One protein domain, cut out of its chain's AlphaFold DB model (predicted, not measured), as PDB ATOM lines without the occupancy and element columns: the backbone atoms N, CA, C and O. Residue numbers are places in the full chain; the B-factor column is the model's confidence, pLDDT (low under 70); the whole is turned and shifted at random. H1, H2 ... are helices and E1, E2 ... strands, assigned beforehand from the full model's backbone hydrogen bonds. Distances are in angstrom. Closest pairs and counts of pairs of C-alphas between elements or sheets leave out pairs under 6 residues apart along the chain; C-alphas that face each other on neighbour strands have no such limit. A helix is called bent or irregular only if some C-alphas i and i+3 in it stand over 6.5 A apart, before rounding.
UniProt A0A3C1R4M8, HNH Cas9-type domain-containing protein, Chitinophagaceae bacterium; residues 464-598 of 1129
ATOM      1  N   PHE A 464     -44.316 -34.699  21.712       87.31
ATOM      2  CA  PHE A 464     -45.038 -33.477  21.362       87.31
ATOM      3  C   PHE A 464     -44.084 -32.347  21.017       87.31
ATOM      4  O   PHE A 464     -43.195 -32.028  21.804       87.31
ATOM      5  N   THR A 465     -44.336 -31.687  19.891       86.50
ATOM      6  CA  THR A 465     -43.635 -30.461  19.491       86.50
ATOM      7  C   THR A 465     -44.619 -29.302  19.310       86.50
ATOM      8  O   THR A 465     -45.833 -29.507  19.268       86.50
ATOM      9  N   GLY A 466     -44.114 -28.069  19.267       83.81
ATOM     10  CA  GLY A 466     -44.910 -26.859  19.041       83.81
ATOM     11  C   GLY A 466     -44.509 -26.158  17.746       83.81
ATOM     12  O   GLY A 466     -43.348 -26.229  17.345       83.81
ATOM     13  N   GLY A 467     -45.443 -25.423  17.136       82.00
ATOM     14  CA  GLY A 467     -45.238 -24.780  15.827       82.00
ATOM     15  C   GLY A 467     -44.088 -23.773  15.750       82.00
ATOM     16  O   GLY A 467     -43.485 -23.579  14.697       82.00
ATOM     17  N   MET A 468     -43.734 -23.141  16.871       82.88
ATOM     18  CA  MET A 468     -42.573 -22.244  16.911       82.88
ATOM     19  C   MET A 468     -41.247 -23.012  16.867       82.88
ATOM     20  O   MET A 468     -40.307 -22.553  16.233       82.88
ATOM     21  N   ILE A 469     -41.184 -24.207  17.469       86.50
ATOM     22  CA  ILE A 469     -39.992 -25.068  17.418       86.50
ATOM     23  C   ILE A 469     -39.765 -25.561  15.989       86.50
ATOM     24  O   ILE A 469     -38.653 -25.479  15.477       86.50
ATOM     25  N   THR A 470     -40.819 -26.049  15.336       88.94
ATOM     26  CA  THR A 470     -40.737 -26.547  13.956       88.94
ATOM     27  C   THR A 470     -40.359 -25.430  12.986       88.94
ATOM     28  O   THR A 470     -39.534 -25.651  12.105       88.94
ATOM     29  N   SER A 471     -40.879 -24.215  13.186       87.31
ATOM     30  CA  SER A 471     -40.513 -23.036  12.387       87.31
ATOM     31  C   SER A 471     -39.043 -22.642  12.562       87.31
ATOM     32  O   SER A 471     -38.353 -22.417  11.570       87.31
ATOM     33  N   GLU A 472     -38.536 -22.632  13.796       86.62
ATOM     34  CA  GLU A 472     -37.126 -22.338  14.078       86.62
ATOM     35  C   GLU A 472     -36.195 -23.371  13.423       86.62
ATOM     36  O   GLU A 472     -35.229 -23.019  12.745       86.62
ATOM     37  N   LEU A 473     -36.516 -24.662  13.548       90.44
ATOM     38  CA  LEU A 473     -35.745 -25.737  12.915       90.44
ATOM     39  C   LEU A 473     -35.820 -25.674  11.385       90.44
ATOM     40  O   LEU A 473     -34.811 -25.875  10.713       90.44
ATOM     41  N   LYS A 474     -36.981 -25.337  10.813       90.19
ATOM     42  CA  LYS A 474     -37.156 -25.152   9.364       90.19
ATOM     43  C   LYS A 474     -36.215 -24.087   8.804       90.19
ATOM     44  O   LYS A 474     -35.633 -24.288   7.733       90.19
ATOM     45  N   ASN A 475     -36.096 -22.966   9.515       88.06
ATOM     46  CA  ASN A 475     -35.236 -21.850   9.135       88.06
ATOM     47  C   ASN A 475     -33.767 -22.279   9.187       88.06
ATOM     48  O   ASN A 475     -33.078 -22.224   8.169       88.06
ATOM     49  N   ASN A 476     -33.326 -22.784  10.343       88.50
ATOM     50  CA  ASN A 476     -31.924 -23.126  10.584       88.50
ATOM     51  C   ASN A 476     -31.438 -24.324   9.746       88.50
ATOM     52  O   ASN A 476     -30.287 -24.354   9.322       88.50
ATOM     53  N   TRP A 477     -32.307 -25.288   9.425       91.12
ATOM     54  CA  TRP A 477     -31.958 -26.397   8.525       91.12
ATOM     55  C   TRP A 477     -31.979 -26.023   7.038       91.12
ATOM     56  O   TRP A 477     -31.683 -26.874   6.204       91.12
ATOM     57  N   GLY A 478     -32.315 -24.780   6.671       87.62
ATOM     58  CA  GLY A 478     -32.310 -24.314   5.280       87.62
ATOM     59  C   GLY A 478     -33.497 -24.797   4.436       87.62
ATOM     60  O   GLY A 478     -33.497 -24.655   3.213       87.62
ATOM     61  N   LEU A 479     -34.547 -25.339   5.059       90.06
ATOM     62  CA  LEU A 479     -35.721 -25.871   4.357       90.06
ATOM     63  C   LEU A 479     -36.634 -24.774   3.782       90.06
ATOM     64  O   LEU A 479     -37.414 -25.040   2.870       90.06
ATOM     65  N   ASN A 480     -36.521 -23.527   4.253       87.94
ATOM     66  CA  ASN A 480     -37.192 -22.387   3.614       87.94
ATOM     67  C   ASN A 480     -36.679 -22.120   2.200       87.94
ATOM     68  O   ASN A 480     -37.469 -21.769   1.325       87.94
ATOM     69  N   LYS A 481     -35.374 -22.300   1.972       86.69
ATOM     70  CA  LYS A 481     -34.783 -22.166   0.639       86.69
ATOM     71  C   LYS A 481     -35.345 -23.235  -0.296       86.69
ATOM     72  O   LYS A 481     -35.856 -22.900  -1.357       86.69
ATOM     73  N   VAL A 482     -35.364 -24.490   0.161       87.94
ATOM     74  CA  VAL A 482     -35.971 -25.615  -0.569       87.94
ATOM     75  C   VAL A 482     -37.435 -25.330  -0.911       87.94
ATOM     76  O   VAL A 482     -37.854 -25.535  -2.047       87.94
ATOM     77  N   TRP A 483     -38.211 -24.817   0.047       90.44
ATOM     78  CA  TRP A 483     -39.616 -24.478  -0.180       90.44
ATOM     79  C   TRP A 483     -39.794 -23.410  -1.269       90.44
ATOM     80  O   TRP A 483     -40.628 -23.576  -2.154       90.44
ATOM     81  N   LYS A 484     -38.970 -22.354  -1.258       89.25
ATOM     82  CA  LYS A 484     -38.983 -21.307  -2.290       89.25
ATOM     83  C   LYS A 484     -38.618 -21.856  -3.675       89.25
ATOM     84  O   LYS A 484     -39.326 -21.572  -4.637       89.25
ATOM     85  N   GLU A 485     -37.585 -22.693  -3.769       88.81
ATOM     86  CA  GLU A 485     -37.186 -23.351  -5.025       88.81
ATOM     87  C   GLU A 485     -38.304 -24.238  -5.601       88.81
ATOM     88  O   GLU A 485     -38.529 -24.247  -6.807       88.81
ATOM     89  N   LEU A 486     -39.057 -24.950  -4.752       88.94
ATOM     90  CA  LEU A 486     -40.190 -25.785  -5.186       88.94
ATOM     91  C   LEU A 486     -41.367 -24.978  -5.754       88.94
ATOM     92  O   LEU A 486     -42.188 -25.527  -6.497       88.94
ATOM     93  N   MET A 487     -41.489 -23.710  -5.360       90.12
ATOM     94  CA  MET A 487     -42.578 -22.817  -5.760       90.12
ATOM     95  C   MET A 487     -42.215 -21.945  -6.960       90.12
ATOM     96  O   MET A 487     -43.115 -21.528  -7.687       90.12
ATOM     97  N   GLN A 488     -40.922 -21.705  -7.184       90.00
ATOM     98  CA  GLN A 488     -40.398 -20.843  -8.241       90.00
ATOM     99  C   GLN A 488     -41.048 -21.087  -9.622       90.00
ATOM    100  O   GLN A 488     -41.563 -20.116 -10.176       90.00
ATOM    101  N   PRO A 489     -41.189 -22.332 -10.136       90.38
ATOM    102  CA  PRO A 489     -41.789 -22.561 -11.459       90.38
ATOM    103  C   PRO A 489     -43.232 -22.051 -11.600       90.38
ATOM    104  O   PRO A 489     -43.705 -21.750 -12.694       90.38
ATOM    105  N   ARG A 490     -43.978 -21.964 -10.491       90.50
ATOM    106  CA  ARG A 490     -45.351 -21.435 -10.489       90.50
ATOM    107  C   ARG A 490     -45.364 -19.913 -10.643       90.50
ATOM    108  O   ARG A 490     -46.255 -19.398 -11.312       90.50
ATOM    109  N   PHE A 491     -44.395 -19.223 -10.038       90.69
ATOM    110  CA  PHE A 491     -44.237 -17.776 -10.178       90.69
ATOM    111  C   PHE A 491     -43.726 -17.412 -11.572       90.69
ATOM    112  O   PHE A 491     -44.302 -16.525 -12.178       90.69
ATOM    113  N   GLU A 492     -42.772 -18.159 -12.136       91.56
ATOM    114  CA  GLU A 492     -42.300 -17.957 -13.523       91.56
ATOM    115  C   GLU A 492     -43.458 -18.046 -14.536       91.56
ATOM    116  O   GLU A 492     -43.606 -17.219 -15.440       91.56
ATOM    117  N   ARG A 493     -44.361 -19.017 -14.338       88.88
ATOM    118  CA  ARG A 493     -45.588 -19.136 -15.138       88.88
ATOM    119  C   ARG A 493     -46.504 -17.921 -14.964       88.88
ATOM    120  O   ARG A 493     -47.110 -17.475 -15.932       88.88
ATOM    121  N   LEU A 494     -46.634 -17.399 -13.745       88.19
ATOM    122  CA  LEU A 494     -47.460 -16.225 -13.462       88.19
ATOM    123  C   LEU A 494     -46.876 -14.946 -14.082       88.19
ATOM    124  O   LEU A 494     -47.634 -14.148 -14.630       88.19
ATOM    125  N   GLU A 495     -45.551 -14.777 -14.054       90.81
ATOM    126  CA  GLU A 495     -44.854 -13.684 -14.748       90.81
ATOM    127  C   GLU A 495     -45.121 -13.740 -16.258       90.81
ATOM    128  O   GLU A 495     -45.397 -12.721 -16.877       90.81
ATOM    129  N   THR A 496     -45.153 -14.944 -16.841       88.94
ATOM    130  CA  THR A 496     -45.485 -15.137 -18.266       88.94
ATOM    131  C   THR A 496     -46.937 -14.759 -18.593       88.94
ATOM    132  O   THR A 496     -47.214 -14.257 -19.676       88.94
ATOM    133  N   ILE A 497     -47.879 -15.014 -17.679       85.44
ATOM    134  CA  ILE A 497     -49.314 -14.747 -17.892       85.44
ATOM    135  C   ILE A 497     -49.653 -13.265 -17.701       85.44
ATOM    136  O   ILE A 497     -50.515 -12.738 -18.399       85.44
ATOM    137  N   THR A 498     -49.037 -12.622 -16.711       83.75
ATOM    138  CA  THR A 498     -49.374 -11.247 -16.300       83.75
ATOM    139  C   THR A 498     -48.402 -10.200 -16.830       83.75
ATOM    140  O   THR A 498     -48.661  -9.016 -16.657       83.75
ATOM    141  N   GLU A 499     -47.283 -10.625 -17.426       83.25
ATOM    142  CA  GLU A 499     -46.173  -9.777 -17.890       83.25
ATOM    143  C   GLU A 499     -45.505  -8.933 -16.778       83.25
ATOM    144  O   GLU A 499     -44.626  -8.111 -17.043       83.25
ATOM    145  N   ASN A 500     -45.857  -9.178 -15.512       84.81
ATOM    146  CA  ASN A 500     -45.274  -8.546 -14.332       84.81
ATOM    147  C   ASN A 500     -44.132  -9.395 -13.761       84.81
ATOM    148  O   ASN A 500     -44.161 -10.620 -13.844       84.81
ATOM    149  N   LYS A 501     -43.151  -8.755 -13.111       86.44
ATOM    150  CA  LYS A 501     -42.085  -9.449 -12.366       86.44
ATOM    151  C   LYS A 501     -42.459  -9.616 -10.894       86.44
ATOM    152  O   LYS A 501     -42.647  -8.620 -10.197       86.44
ATOM    153  N   TYR A 502     -42.479 -10.856 -10.416       86.25
ATOM    154  CA  TYR A 502     -42.746 -11.230  -9.024       86.25
ATOM    155  C   TYR A 502     -41.535 -11.852  -8.323       86.25
ATOM    156  O   TYR A 502     -41.500 -11.892  -7.092       86.25
ATOM    157  N   ILE A 503     -40.554 -12.360  -9.073       87.88
ATOM    158  CA  ILE A 503     -39.361 -13.012  -8.531       87.88
ATOM    159  C   ILE A 503     -38.254 -11.974  -8.343       87.88
ATOM    160  O   ILE A 503     -37.797 -11.330  -9.287       87.88
ATOM    161  N   VAL A 504     -37.798 -11.827  -7.100       84.69
ATOM    162  CA  VAL A 504     -36.688 -10.952  -6.719       84.69
ATOM    163  C   VAL A 504     -35.517 -11.815  -6.272       84.69
ATOM    164  O   VAL A 504     -35.647 -12.637  -5.364       84.69
ATOM    165  N   HIS A 505     -34.365 -11.624  -6.906       84.19
ATOM    166  CA  HIS A 505     -33.113 -12.251  -6.499       84.19
ATOM    167  C   HIS A 505     -32.336 -11.283  -5.611       84.19
ATOM    168  O   HIS A 505     -32.026 -10.172  -6.036       84.19
ATOM    169  N   ASP A 506     -32.023 -11.719  -4.398       79.25
ATOM    170  CA  ASP A 506     -31.269 -10.961  -3.403       79.25
ATOM    171  C   ASP A 506     -30.099 -11.802  -2.862       79.25
ATOM    172  O   ASP A 506     -29.925 -12.965  -3.247       79.25
ATOM    173  N   LYS A 507     -29.282 -11.228  -1.979       76.75
ATOM    174  CA  LYS A 507     -28.244 -11.933  -1.223       76.75
ATOM    175  C   LYS A 507     -28.564 -11.887   0.270       76.75
ATOM    176  O   LYS A 507     -28.991 -10.857   0.776       76.75
ATOM    177  N   ASP A 508     -28.361 -12.995   0.979       71.06
ATOM    178  CA  ASP A 508     -28.449 -12.991   2.444       71.06
ATOM    179  C   ASP A 508     -27.274 -12.238   3.094       71.06
ATOM    180  O   ASP A 508     -26.330 -11.810   2.425       71.06
ATOM    181  N   GLU A 509     -27.311 -12.118   4.425       63.44
ATOM    182  CA  GLU A 509     -26.254 -11.512   5.254       63.44
ATOM    183  C   GLU A 509     -24.863 -12.148   5.049       63.44
ATOM    184  O   GLU A 509     -23.849 -11.543   5.388       63.44
ATOM    185  N   HIS A 510     -24.802 -13.350   4.464       61.88
ATOM    186  CA  HIS A 510     -23.579 -14.101   4.181       61.88
ATOM    187  C   HIS A 510     -23.214 -14.092   2.683       61.88
ATOM    188  O   HIS A 510     -22.283 -14.784   2.268       61.88
ATOM    189  N   GLY A 511     -23.924 -13.313   1.858       60.88
ATOM    190  CA  GLY A 511     -23.678 -13.172   0.424       60.88
ATOM    191  C   GLY A 511     -24.240 -14.297  -0.455       60.88
ATOM    192  O   GLY A 511     -23.981 -14.296  -1.662       60.88
ATOM    193  N   ASN A 512     -25.009 -15.243   0.095       71.25
ATOM    194  CA  ASN A 512     -25.607 -16.334  -0.674       71.25
ATOM    195  C   ASN A 512     -26.858 -15.862  -1.424       71.25
ATOM    196  O   ASN A 512     -27.650 -15.107  -0.864       71.25
ATOM    197  N   PRO A 513     -27.111 -16.353  -2.650       69.62
ATOM    198  CA  PRO A 513     -28.303 -15.982  -3.404       69.62
ATOM    199  C   PRO A 513     -29.579 -16.500  -2.724       69.62
ATOM    200  O   PRO A 513     -29.723 -17.702  -2.465       69.62
ATOM    201  N   VAL A 514     -30.529 -15.593  -2.488       77.44
ATOM    202  CA  VAL A 514     -31.859 -15.864  -1.936       77.44
ATOM    203  C   VAL A 514     -32.928 -15.356  -2.894       77.44
ATOM    204  O   VAL A 514     -32.820 -14.283  -3.476       77.44
ATOM    205  N   ILE A 515     -33.989 -16.144  -3.054       81.69
ATOM    206  CA  ILE A 515     -35.151 -15.776  -3.862       81.69
ATOM    207  C   ILE A 515     -36.238 -15.226  -2.937       81.69
ATOM    208  O   ILE A 515     -36.545 -15.822  -1.900       81.69
ATOM    209  N   HIS A 516     -36.839 -14.105  -3.304       82.75
ATOM    210  CA  HIS A 516     -38.013 -13.532  -2.658       82.75
ATOM    211  C   HIS A 516     -39.139 -13.401  -3.680       82.75
ATOM    212  O   HIS A 516     -38.898 -13.129  -4.851       82.75
ATOM    213  N   PHE A 517     -40.371 -13.615  -3.229       84.62
ATOM    214  CA  PHE A 517     -41.559 -13.399  -4.044       84.62
ATOM    215  C   PHE A 517     -42.233 -12.122  -3.557       84.62
ATOM    216  O   PHE A 517     -42.543 -12.016  -2.370       84.62
ATOM    217  N   ASN A 518     -42.426 -11.159  -4.453       82.00
ATOM    218  CA  ASN A 518     -43.100  -9.903  -4.163       82.00
ATOM    219  C   ASN A 518     -44.344  -9.788  -5.044       82.00
ATOM    220  O   ASN A 518     -44.221  -9.590  -6.248       82.00
ATOM    221  N   VAL A 519     -45.523  -9.928  -4.441       81.88
ATOM    222  CA  VAL A 519     -46.820  -9.855  -5.127       81.88
ATOM    223  C   VAL A 519     -47.570  -8.652  -4.569       81.88
ATOM    224  O   VAL A 519     -48.147  -8.726  -3.486       81.88
ATOM    225  N   LYS A 520     -47.533  -7.524  -5.285       77.38
ATOM    226  CA  LYS A 520     -48.136  -6.256  -4.827       77.38
ATOM    227  C   LYS A 520     -49.662  -6.324  -4.799       77.38
ATOM    228  O   LYS A 520     -50.308  -5.691  -3.978       77.38
ATOM    229  N   GLU A 521     -50.224  -7.137  -5.679       76.06
ATOM    230  CA  GLU A 521     -51.647  -7.418  -5.830       76.06
ATOM    231  C   GLU A 521     -52.202  -8.232  -4.650       76.06
ATOM    232  O   GLU A 521     -53.414  -8.311  -4.466       76.06
ATOM    233  N   ASN A 522     -51.324  -8.845  -3.843       74.44
ATOM    234  CA  ASN A 522     -51.697  -9.637  -2.679       74.44
ATOM    235  C   ASN A 522     -50.654  -9.512  -1.553       74.44
ATOM    236  O   ASN A 522     -49.901 -10.444  -1.264       74.44
ATOM    237  N   GLU A 523     -50.637  -8.358  -0.881       64.12
ATOM    238  CA  GLU A 523     -49.685  -8.050   0.203       64.12
ATOM    239  C   GLU A 523     -49.771  -9.007   1.411       64.12
ATOM    240  O   GLU A 523     -48.836  -9.093   2.205       64.12
ATOM    241  N   LYS A 524     -50.884  -9.739   1.566       66.12
ATOM    242  CA  LYS A 524     -51.137 -10.660   2.690       66.12
ATOM    243  C   LYS A 524     -50.821 -12.127   2.365       66.12
ATOM    244  O   LYS A 524     -51.112 -13.000   3.178       66.12
ATOM    245  N   LEU A 525     -50.240 -12.417   1.200       76.50
ATOM    246  CA  LEU A 525     -50.009 -13.783   0.730       76.50
ATOM    247  C   LEU A 525     -49.118 -14.604   1.687       76.50
ATOM    248  O   LEU A 525     -47.908 -14.386   1.782       76.50
ATOM    249  N   ASP A 526     -49.684 -15.630   2.333       79.31
ATOM    250  CA  ASP A 526     -48.908 -16.621   3.092       79.31
ATOM    251  C   ASP A 526     -48.278 -17.652   2.138       79.31
ATOM    252  O   ASP A 526     -48.875 -18.679   1.800       79.31
ATOM    253  N   LEU A 527     -47.026 -17.403   1.735       81.69
ATOM    254  CA  LEU A 527     -46.238 -18.277   0.853       81.69
ATOM    255  C   LEU A 527     -46.150 -19.733   1.339       81.69
ATOM    256  O   LEU A 527     -45.941 -20.644   0.537       81.69
ATOM    257  N   LYS A 528     -46.299 -20.000   2.642       82.06
ATOM    258  CA  LYS A 528     -46.313 -21.378   3.145       82.06
ATOM    259  C   LYS A 528     -47.562 -22.125   2.670       82.06
ATOM    260  O   LYS A 528     -47.478 -23.314   2.379       82.06
ATOM    261  N   ARG A 529     -48.709 -21.447   2.598       81.06
ATOM    262  CA  ARG A 529     -50.033 -22.072   2.443       81.06
ATOM    263  C   ARG A 529     -50.523 -22.183   1.013       81.06
ATOM    264  O   ARG A 529     -51.509 -22.868   0.792       81.06
ATOM    265  N   ILE A 530     -49.817 -21.618   0.038       88.31
ATOM    266  CA  ILE A 530     -50.265 -21.677  -1.358       88.31
ATOM    267  C   ILE A 530     -50.076 -23.054  -2.021       88.31
ATOM    268  O   ILE A 530     -50.681 -23.321  -3.062       88.31
ATOM    269  N   ASP A 531     -49.279 -23.948  -1.425       91.81
ATOM    270  CA  ASP A 531     -49.024 -25.315  -1.908       91.81
ATOM    271  C   ASP A 531     -49.221 -26.340  -0.776       91.81
ATOM    272  O   ASP A 531     -48.638 -26.213   0.298       91.81
ATOM    273  N   HIS A 532     -50.039 -27.374  -1.003       91.75
ATOM    274  CA  HIS A 532     -50.400 -28.396  -0.011       91.75
ATOM    275  C   HIS A 532     -49.210 -29.221   0.510       91.75
ATOM    276  O   HIS A 532     -49.288 -29.782   1.605       91.75
ATOM    277  N   ARG A 533     -48.094 -29.296  -0.229       92.56
ATOM    278  CA  ARG A 533     -46.911 -30.084   0.165       92.56
ATOM    279  C   ARG A 533     -46.213 -29.549   1.420       92.56
ATOM    280  O   ARG A 533     -45.422 -30.279   2.016       92.56
ATOM    281  N   HIS A 534     -46.539 -28.338   1.884       91.25
ATOM    282  CA  HIS A 534     -45.987 -27.804   3.132       91.25
ATOM    283  C   HIS A 534     -46.337 -28.682   4.339       91.25
ATOM    284  O   HIS A 534     -45.543 -28.765   5.266       91.25
ATOM    285  N   HIS A 535     -47.475 -29.389   4.311       91.25
ATOM    286  CA  HIS A 535     -47.839 -30.341   5.361       91.25
ATOM    287  C   HIS A 535     -46.863 -31.520   5.443       91.25
ATOM    288  O   HIS A 535     -46.519 -31.952   6.539       91.25
ATOM    289  N   ALA A 536     -46.393 -32.027   4.298       92.50
ATOM    290  CA  ALA A 536     -45.396 -33.094   4.257       92.50
ATOM    291  C   ALA A 536     -44.021 -32.592   4.726       92.50
ATOM    292  O   ALA A 536     -43.328 -33.292   5.460       92.50
ATOM    293  N   LEU A 537     -43.657 -31.357   4.358       93.19
ATOM    294  CA  LEU A 537     -42.439 -30.705   4.842       93.19
ATOM    295  C   LEU A 537     -42.470 -30.496   6.365       93.19
ATOM    296  O   LEU A 537     -41.509 -30.837   7.051       93.19
ATOM    297  N   ASP A 538     -43.578 -29.983   6.901       92.19
ATOM    298  CA  ASP A 538     -43.768 -29.813   8.341       92.19
ATOM    299  C   ASP A 538     -43.716 -31.178   9.056       92.19
ATOM    300  O   ASP A 538     -43.018 -31.314  10.057       92.19
ATOM    301  N   ALA A 539     -44.359 -32.218   8.509       93.19
ATOM    302  CA  ALA A 539     -44.306 -33.579   9.051       93.19
ATOM    303  C   ALA A 539     -42.878 -34.156   9.084       93.19
ATOM    304  O   ALA A 539     -42.502 -34.788  10.070       93.19
ATOM    305  N   LEU A 540     -42.065 -33.897   8.053       94.56
ATOM    306  CA  LEU A 540     -40.650 -34.282   8.023       94.56
ATOM    307  C   LEU A 540     -39.860 -33.600   9.149       94.56
ATOM    308  O   LEU A 540     -39.081 -34.251   9.842       94.56
ATOM    309  N   ILE A 541     -40.085 -32.300   9.361       93.62
ATOM    310  CA  ILE A 541     -39.432 -31.534  10.433       93.62
ATOM    311  C   ILE A 541     -39.862 -32.058  11.804       93.62
ATOM    312  O   ILE A 541     -39.023 -32.242  12.685       93.62
ATOM    313  N   ILE A 542     -41.156 -32.332  11.984       93.56
ATOM    314  CA  ILE A 542     -41.715 -32.890  13.220       93.56
ATOM    315  C   ILE A 542     -41.075 -34.250  13.526       93.56
ATOM    316  O   ILE A 542     -40.627 -34.466  14.651       93.56
ATOM    317  N   ALA A 543     -40.961 -35.132  12.531       93.00
ATOM    318  CA  ALA A 543     -40.314 -36.434  12.682       93.00
ATOM    319  C   ALA A 543     -38.815 -36.312  13.018       93.00
ATOM    320  O   ALA A 543     -38.321 -37.025  13.884       93.00
ATOM    321  N   ALA A 544     -38.098 -35.365  12.403       92.62
ATOM    322  CA  ALA A 544     -36.679 -35.117  12.682       92.62
ATOM    323  C   ALA A 544     -36.421 -34.351  13.999       92.62
ATOM    324  O   ALA A 544     -35.284 -34.270  14.474       92.62
ATOM    325  N   THR A 545     -37.459 -33.761  14.600       91.69
ATOM    326  CA  THR A 545     -37.355 -33.050  15.879       91.69
ATOM    327  C   THR A 545     -37.149 -34.050  17.013       91.69
ATOM    328  O   THR A 545     -37.844 -35.052  17.105       91.69
ATOM    329  N   THR A 546     -36.231 -33.754  17.932       89.50
ATOM    330  CA  THR A 546     -35.885 -34.647  19.049       89.50
ATOM    331  C   THR A 546     -36.271 -34.014  20.384       89.50
ATOM    332  O   THR A 546     -36.463 -32.798  20.487       89.50
ATOM    333  N   ARG A 547     -36.326 -34.822  21.452       87.19
ATOM    334  CA  ARG A 547     -36.531 -34.335  22.831       87.19
ATOM    335  C   ARG A 547     -35.498 -33.279  23.233       87.19
ATOM    336  O   ARG A 547     -35.840 -32.327  23.933       87.19
ATOM    337  N   GLU A 548     -34.251 -33.432  22.782       86.12
ATOM    338  CA  GLU A 548     -33.170 -32.479  23.056       86.12
ATOM    339  C   GLU A 548     -33.424 -31.127  22.377       86.12
ATOM    340  O   GLU A 548     -33.317 -30.107  23.057       86.12
ATOM    341  N   HIS A 549     -33.846 -31.110  21.103       88.31
ATOM    342  CA  HIS A 549     -34.246 -29.877  20.406       88.31
ATOM    343  C   HIS A 549     -35.347 -29.135  21.181       88.31
ATOM    344  O   HIS A 549     -35.228 -27.942  21.463       88.31
ATOM    345  N   ILE A 550     -36.394 -29.861  21.591       86.88
ATOM    346  CA  ILE A 550     -37.534 -29.294  22.324       86.88
ATOM    347  C   ILE A 550     -37.092 -28.739  23.680       86.88
ATOM    348  O   ILE A 550     -37.486 -27.631  24.054       86.88
ATOM    349  N   ARG A 551     -36.281 -29.490  24.435       84.75
ATOM    350  CA  ARG A 551     -35.768 -29.049  25.738       84.75
ATOM    351  C   ARG A 551     -34.901 -27.804  25.587       84.75
ATOM    352  O   ARG A 551     -35.076 -26.865  26.359       84.75
ATOM    353  N   TYR A 552     -33.997 -27.796  24.611       84.38
ATOM    354  CA  TYR A 552     -33.073 -26.695  24.359       84.38
ATOM    355  C   TYR A 552     -33.817 -25.401  24.015       84.38
ATOM    356  O   TYR A 552     -33.666 -24.410  24.726       84.38
ATOM    357  N   LEU A 553     -34.710 -25.430  23.023       83.94
ATOM    358  CA  LEU A 553     -35.454 -24.242  22.588       83.94
ATOM    359  C   LEU A 553     -36.404 -23.705  23.666       83.94
ATOM    360  O   LEU A 553     -36.470 -22.497  23.885       83.94
ATOM    361  N   ASN A 554     -37.077 -24.581  24.421       83.25
ATOM    362  CA  ASN A 554     -37.878 -24.142  25.570       83.25
ATOM    363  C   ASN A 554     -37.023 -23.538  26.689       83.25
ATOM    364  O   ASN A 554     -37.478 -22.648  27.402       83.25
ATOM    365  N   THR A 555     -35.800 -24.034  26.873       81.69
ATOM    366  CA  THR A 555     -34.876 -23.529  27.893       81.69
ATOM    367  C   THR A 555     -34.335 -22.151  27.520       81.69
ATOM    368  O   THR A 555     -34.237 -21.296  28.399       81.69
ATOM    369  N   LEU A 556     -34.040 -21.925  26.235       79.19
ATOM    370  CA  LEU A 556     -33.645 -20.619  25.705       79.19
ATOM    371  C   LEU A 556     -34.784 -19.601  25.802       79.19
ATOM    372  O   LEU A 556     -34.580 -18.519  26.343       79.19
ATOM    373  N   SER A 557     -35.990 -19.976  25.362       79.06
ATOM    374  CA  SER A 557     -37.172 -19.107  25.426       79.06
ATOM    375  C   SER A 557     -37.561 -18.749  26.867       79.06
ATOM    376  O   SER A 557     -37.957 -17.624  27.143       79.06
ATOM    377  N   ALA A 558     -37.372 -19.661  27.826       75.88
ATOM    378  CA  ALA A 558     -37.648 -19.376  29.233       75.88
ATOM    379  C   ALA A 558     -36.615 -18.447  29.907       75.88
ATOM    380  O   ALA A 558     -36.897 -17.936  30.990       75.88
ATOM    381  N   ALA A 559     -35.426 -18.263  29.323       70.25
ATOM    382  CA  ALA A 559     -34.304 -17.502  29.890       70.25
ATOM    383  C   ALA A 559     -34.251 -16.038  29.408       70.25
ATOM    384  O   ALA A 559     -33.197 -15.419  29.461       70.25
ATOM    385  N   ASP A 560     -35.357 -15.524  28.872       60.94
ATOM    386  CA  ASP A 560     -35.369 -14.507  27.817       60.94
ATOM    387  C   ASP A 560     -34.628 -13.181  28.095       60.94
ATOM    388  O   ASP A 560     -34.192 -12.520  27.156       60.94
ATOM    389  N   THR A 561     -34.425 -12.813  29.359       60.28
ATOM    390  CA  THR A 561     -33.888 -11.510  29.777       60.28
ATOM    391  C   THR A 561     -32.409 -11.503  30.172       60.28
ATOM    392  O   THR A 561     -31.856 -10.424  30.355       60.28
ATOM    393  N   ASP A 562     -31.756 -12.663  30.276       65.25
ATOM    394  CA  ASP A 562     -30.381 -12.773  30.779       65.25
ATOM    395  C   ASP A 562     -29.481 -13.497  29.760       65.25
ATOM    396  O   ASP A 562     -29.535 -14.722  29.593       65.25
ATOM    397  N   GLU A 563     -28.676 -12.716  29.029       68.62
ATOM    398  CA  GLU A 563     -27.759 -13.219  27.996       68.62
ATOM    399  C   GLU A 563     -26.624 -14.082  28.568       68.62
ATOM    400  O   GLU A 563     -26.177 -15.028  27.912       68.62
ATOM    401  N   GLU A 564     -26.195 -13.845  29.809       66.69
ATOM    402  CA  GLU A 564     -25.181 -14.679  30.461       66.69
ATOM    403  C   GLU A 564     -25.743 -16.072  30.750       66.69
ATOM    404  O   GLU A 564     -25.125 -17.094  30.425       66.69
ATOM    405  N   ILE A 565     -26.977 -16.135  31.256       66.06
ATOM    406  CA  ILE A 565     -27.685 -17.396  31.488       66.06
ATOM    407  C   ILE A 565     -27.986 -18.116  30.165       66.06
ATOM    408  O   ILE A 565     -27.896 -19.349  30.112       66.06
ATOM    409  N   LYS A 566     -28.334 -17.396  29.088       67.94
ATOM    410  CA  LYS A 566     -28.504 -17.985  27.745       67.94
ATOM    411  C   LYS A 566     -27.195 -18.604  27.252       67.94
ATOM    412  O   LYS A 566     -27.207 -19.764  26.832       67.94
ATOM    413  N   ASN A 567     -26.074 -17.895  27.361       70.94
ATOM    414  CA  ASN A 567     -24.765 -18.393  26.936       70.94
ATOM    415  C   ASN A 567     -24.289 -19.593  27.766       70.94
ATOM    416  O   ASN A 567     -23.860 -20.592  27.189       70.94
ATOM    417  N   PHE A 568     -24.483 -19.583  29.086       70.44
ATOM    418  CA  PHE A 568     -24.220 -20.753  29.930       70.44
ATOM    419  C   PHE A 568     -25.117 -21.951  29.569       70.44
ATOM    420  O   PHE A 568     -24.673 -23.093  29.477       70.44
ATOM    421  N   LYS A 569     -26.406 -21.727  29.297       69.88
ATOM    422  CA  LYS A 569     -27.319 -22.812  28.894       69.88
ATOM    423  C   LYS A 569     -26.980 -23.385  27.517       69.88
ATOM    424  O   LYS A 569     -27.192 -24.579  27.301       69.88
ATOM    425  N   ARG A 570     -26.417 -22.579  26.610       70.69
ATOM    426  CA  ARG A 570     -25.890 -23.038  25.312       70.69
ATOM    427  C   ARG A 570     -24.720 -24.008  25.475       70.69
ATOM    428  O   ARG A 570     -24.621 -24.947  24.690       70.69
ATOM    429  N   THR A 571     -23.869 -23.845  26.494       70.56
ATOM    430  CA  THR A 571     -22.729 -24.756  26.724       70.56
ATOM    431  C   THR A 571     -23.137 -26.125  27.277       70.56
ATOM    432  O   THR A 571     -22.366 -27.073  27.171       70.56
ATOM    433  N   LEU A 572     -24.355 -26.268  27.814       69.81
ATOM    434  CA  LEU A 572     -24.871 -27.521  28.392       69.81
ATOM    435  C   LEU A 572     -25.475 -28.494  27.359       69.81
ATOM    436  O   LEU A 572     -26.002 -29.546  27.728       69.81
ATOM    437  N   VAL A 573     -25.453 -28.145  26.070       74.62
ATOM    438  CA  VAL A 573     -26.067 -28.924  24.986       74.62
ATOM    439  C   VAL A 573     -25.012 -29.330  23.958       74.62
ATOM    440  O   VAL A 573     -24.089 -28.577  23.656       74.62
ATOM    441  N   LYS A 574     -25.152 -30.541  23.401       76.75
ATOM    442  CA  LYS A 574     -24.250 -31.071  22.368       76.75
ATOM    443  C   LYS A 574     -24.194 -30.131  21.158       76.75
ATOM    444  O   LYS A 574     -25.230 -29.639  20.708       76.75
ATOM    445  N   SER A 575     -23.004 -29.973  20.575       74.62
ATOM    446  CA  SER A 575     -22.754 -29.093  19.418       74.62
ATOM    447  C   SER A 575     -23.713 -29.337  18.251       74.62
ATOM    448  O   SER A 575     -24.212 -28.386  17.664       74.62
ATOM    449  N   LYS A 576     -24.069 -30.599  17.964       77.44
ATOM    450  CA  LYS A 576     -25.029 -30.944  16.898       77.44
ATOM    451  C   LYS A 576     -26.374 -30.212  17.042       77.44
ATOM    452  O   LYS A 576     -26.898 -29.723  16.051       77.44
ATOM    453  N   ILE A 577     -26.908 -30.138  18.262       80.62
ATOM    454  CA  ILE A 577     -28.208 -29.519  18.564       80.62
ATOM    455  C   ILE A 577     -28.063 -28.004  18.744       80.62
ATOM    456  O   ILE A 577     -28.913 -27.249  18.282       80.62
ATOM    457  N   ARG A 578     -26.982 -27.558  19.398       77.56
ATOM    458  CA  ARG A 578     -26.696 -26.139  19.654       77.56
ATOM    459  C   ARG A 578     -26.492 -25.347  18.363       77.56
ATOM    460  O   ARG A 578     -27.031 -24.254  18.243       77.56
ATOM    461  N   ASP A 579     -25.740 -25.921  17.427       80.00
ATOM    462  CA  ASP A 579     -25.359 -25.293  16.158       80.00
ATOM    463  C   ASP A 579     -26.374 -25.613  15.039       80.00
ATOM    464  O   ASP A 579     -26.078 -25.426  13.863       80.00
ATOM    465  N   PHE A 580     -27.544 -26.164  15.399       83.19
ATOM    466  CA  PHE A 580     -28.624 -26.550  14.484       83.19
ATOM    467  C   PHE A 580     -28.155 -27.354  13.262       83.19
ATOM    468  O   PHE A 580     -28.651 -27.174  12.148       83.19
ATOM    469  N   LYS A 581     -27.207 -28.278  13.462       85.75
ATOM    470  CA  LYS A 581     -26.724 -29.127  12.370       85.75
ATOM    471  C   LYS A 581     -27.883 -29.941  11.802       85.75
ATOM    472  O   LYS A 581     -28.789 -30.357  12.531       85.75
ATOM    473  N   GLN A 582     -27.831 -30.185  10.496       88.25
ATOM    474  CA  GLN A 582     -28.841 -30.989   9.819       88.25
ATOM    475  C   GLN A 582     -28.944 -32.389  10.460       88.25
ATOM    476  O   GLN A 582     -27.947 -32.910  10.980       88.25
ATOM    477  N   PRO A 583     -30.135 -33.015  10.438       88.88
ATOM    478  CA  PRO A 583     -30.339 -34.347  11.006       88.88
ATOM    479  C   PRO A 583     -29.339 -35.390  10.475       88.88
ATOM    480  O   PRO A 583     -28.746 -36.128  11.274       88.88
ATOM    481  N   TRP A 584     -29.110 -35.381   9.160       91.38
ATOM    482  CA  TRP A 584     -28.122 -36.180   8.430       91.38
ATOM    483  C   TRP A 584     -27.602 -35.419   7.200       91.38
ATOM    484  O   TRP A 584     -28.185 -34.411   6.791       91.38
ATOM    485  N   ASP A 585     -26.514 -35.905   6.606       91.19
ATOM    486  CA  ASP A 585     -25.892 -35.270   5.443       91.19
ATOM    487  C   ASP A 585     -26.794 -35.353   4.204       91.19
ATOM    488  O   ASP A 585     -27.349 -36.400   3.871       91.19
ATOM    489  N   GLY A 586     -26.956 -34.225   3.507       90.75
ATOM    490  CA  GLY A 586     -27.821 -34.135   2.327       90.75
ATOM    491  C   GLY A 586     -29.323 -34.081   2.634       90.75
ATOM    492  O   GLY A 586     -30.126 -34.194   1.706       90.75
ATOM    493  N   PHE A 587     -29.713 -33.869   3.898       93.69
ATOM    494  CA  PHE A 587     -31.111 -33.795   4.339       93.69
ATOM    495  C   PHE A 587     -31.967 -32.851   3.485       93.69
ATOM    496  O   PHE A 587     -33.041 -33.232   3.026       93.69
ATOM    497  N   THR A 588     -31.488 -31.634   3.221       91.50
ATOM    498  CA  THR A 588     -32.228 -30.626   2.443       91.50
ATOM    499  C   THR A 588     -32.463 -31.047   0.996       91.50
ATOM    500  O   THR A 588     -33.565 -30.863   0.477       91.50
ATOM    501  N   LYS A 589     -31.454 -31.643   0.353       92.38
ATOM    502  CA  LYS A 589     -31.551 -32.139  -1.025       92.38
ATOM    503  C   LYS A 589     -32.538 -33.301  -1.115       92.38
ATOM    504  O   LYS A 589     -33.451 -33.262  -1.930       92.38
ATOM    505  N   GLN A 590     -32.418 -34.285  -0.225       94.50
ATOM    506  CA  GLN A 590     -33.334 -35.427  -0.189       94.50
ATOM    507  C   GLN A 590     -34.774 -35.003   0.131       94.50
ATOM    508  O   GLN A 590     -35.716 -35.543  -0.448       94.50
ATOM    509  N   ALA A 591     -34.954 -34.015   1.016       93.94
ATOM    510  CA  ALA A 591     -36.261 -33.433   1.297       93.94
ATOM    511  C   ALA A 591     -36.875 -32.811   0.036       93.94
ATOM    512  O   ALA A 591     -38.043 -33.062  -0.252       93.94
ATOM    513  N   LYS A 592     -36.088 -32.056  -0.745       93.19
ATOM    514  CA  LYS A 592     -36.525 -31.496  -2.031       93.19
ATOM    515  C   LYS A 592     -36.977 -32.596  -2.991       93.19
ATOM    516  O   LYS A 592     -38.128 -32.575  -3.419       93.19
ATOM    517  N   ASP A 593     -36.114 -33.576  -3.251       93.12
ATOM    518  CA  ASP A 593     -36.375 -34.656  -4.210       93.12
ATOM    519  C   ASP A 593     -37.658 -35.428  -3.839       93.12
ATOM    520  O   ASP A 593     -38.520 -35.686  -4.681       93.12
ATOM    521  N   LYS A 594     -37.863 -35.724  -2.546       92.88
ATOM    522  CA  LYS A 594     -39.068 -36.430  -2.078       92.88
ATOM    523  C   LYS A 594     -40.333 -35.572  -2.095       92.88
ATOM    524  O   LYS A 594     -41.418 -36.097  -2.355       92.88
ATOM    525  N   LEU A 595     -40.228 -34.263  -1.867       92.81
ATOM    526  CA  LEU A 595     -41.359 -33.339  -2.010       92.81
ATOM    527  C   LEU A 595     -41.774 -33.156  -3.477       92.81
ATOM    528  O   LEU A 595     -42.955 -32.935  -3.752       92.81
ATOM    529  N   GLU A 596     -40.844 -33.275  -4.423       91.94
ATOM    530  CA  GLU A 596     -41.148 -33.305  -5.861       91.94
ATOM    531  C   GLU A 596     -41.845 -34.604  -6.283       91.94
ATOM    532  O   GLU A 596     -42.654 -34.582  -7.197       91.94
ATOM    533  N   GLU A 597     -41.610 -35.726  -5.600       91.44
ATOM    534  CA  GLU A 597     -42.324 -36.993  -5.840       91.44
ATOM    535  C   GLU A 597     -43.704 -37.074  -5.147       91.44
ATOM    536  O   GLU A 597     -44.455 -38.033  -5.350       91.44
ATOM    537  N   THR A 598     -44.038 -36.112  -4.279       91.25
ATOM    538  CA  THR A 598     -45.207 -36.203  -3.391       91.25
ATOM    539  C   THR A 598     -46.515 -35.927  -4.134       91.25
ATOM    540  O   THR A 598     -46.755 -34.825  -4.624       91.25
TER     541      THR A 598
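Overview. This is residues 464 to 598 of the 1129 residues of the protein "HNH Cas9-type domain-containing protein" of Chitinophagaceae bacterium (UniProt A0A3C1R4M8). A bent helix forms the spine of an elongated model: its first arm, H2a, lies in the middle between the two-stranded hairpin E2 and E3 on one side and helix H7 on the other, while its second arm, H2b, reaches to one end of the long axis. H4 and H5, running opposite ways, make the other end; H1 lies between them and H2a, and H3 lies beside H7. The printed part has 135 residues with seven named helices and three named strands, in the order E1, H1, H2, E2, E3, H3, H4, H5, H6, H7; the sheet, of order E2 - E3, is antiparallel. The class is mostly helix, with 76 residues in helices and 13 in strands. The whole is only just loose, close to compact, with a radius of gyration of the C-alphas of 17.5 A, and spans 54 by 33 by 26 A.

Along the chain. The sheet holds E2, residues 503 to 507, 13.3 A long from first to last C-alpha, and E3, residues 513 to 517, 13.5 A long; C-alpha 503 is at (-39.361, -13.012, -8.531). H2, residues 479 to 498, was assigned as one helix by its hydrogen bonds but is bent: C-alphas 486 and 489 are 7.2 A apart. Its arms are H2a, residues 479 to 486, and H2b, residues 489 to 498. Before it come E1, residues 464 to 466, beginning at C-alpha 464 at (-45.038, -33.477, 21.362), and H1, residues 467 to 476, 14.4 A long. After the sheet come H3, residues 534 to 544, 15.2 A; H4, residues 547 to 558, 16.3 A; H5, residues 563 to 571, 12.6 A; H6, residues 575 to 578; and H7, residues 587 to 596, 14.3 A, ending at C-alpha 596 at (-41.148, -33.305, -5.861).

Arrangement. E2 and E3 form an antiparallel hairpin with 146 degrees between their directions; N 504 and O 516, and N 514 and O 506, are each 2.8 A apart, within hydrogen-bond range. The closest C-alphas of H2a and E3, those of Lys 484 and Ile 515, are 6.9 A apart. The lines of H2a and H2b stand at a steep tilt of 50 degrees, and H2b touches no helix. H2a touches H7, closest at the C-alphas of Val 482 and Lys 592, 6.1 A, the same way at a shallow tilt of 34 degrees, only just short of steep. H7 only just touches H3, with 3 pairs of C-alphas within 8 A, closest at Leu 537 and Leu 595, 7.4 A. H3 touches H1, about perpendicular at 86 degrees, closest at the C-alphas of Thr 470 and Ile 541, 6.2 A. The closest C-alphas of E1 and H4, those of Thr 465 and Ile 550, are 6.8 A apart; E1 pairs with no named strand. H4 and H5 form a helical hairpin at a shallow tilt of 11 degrees, opposite ways; they only just touch, with 3 pairs of C-alphas within 8 A, H4 through residues 555 to 556 alone, closest at Leu 556 and Lys 566, 6.1 A. H4 only just touches H6, with 3 such pairs, through its residues 548 to 552 alone, closest at His 549 and Ile 577, 6.3 A. H5 and H7 are apart. Every O i to N i+4 pair is within hydrogen-bond range in H1, H2a, H2b, H3, H4, H5 and H7; H6 is too short for such a pair.

Size, cuts and confidence. The two C-alphas farthest apart, those of Ile 497 and Phe 568, are 54.3 A from each other. The printed part has no cut. The link from E3 to H3, residues 518 to 533, is long, and that from H6 to H7 is short. The mean pLDDT of the printed part is 83.5; 15 residues are under 70, among them 509 to 511 and 560 to 566.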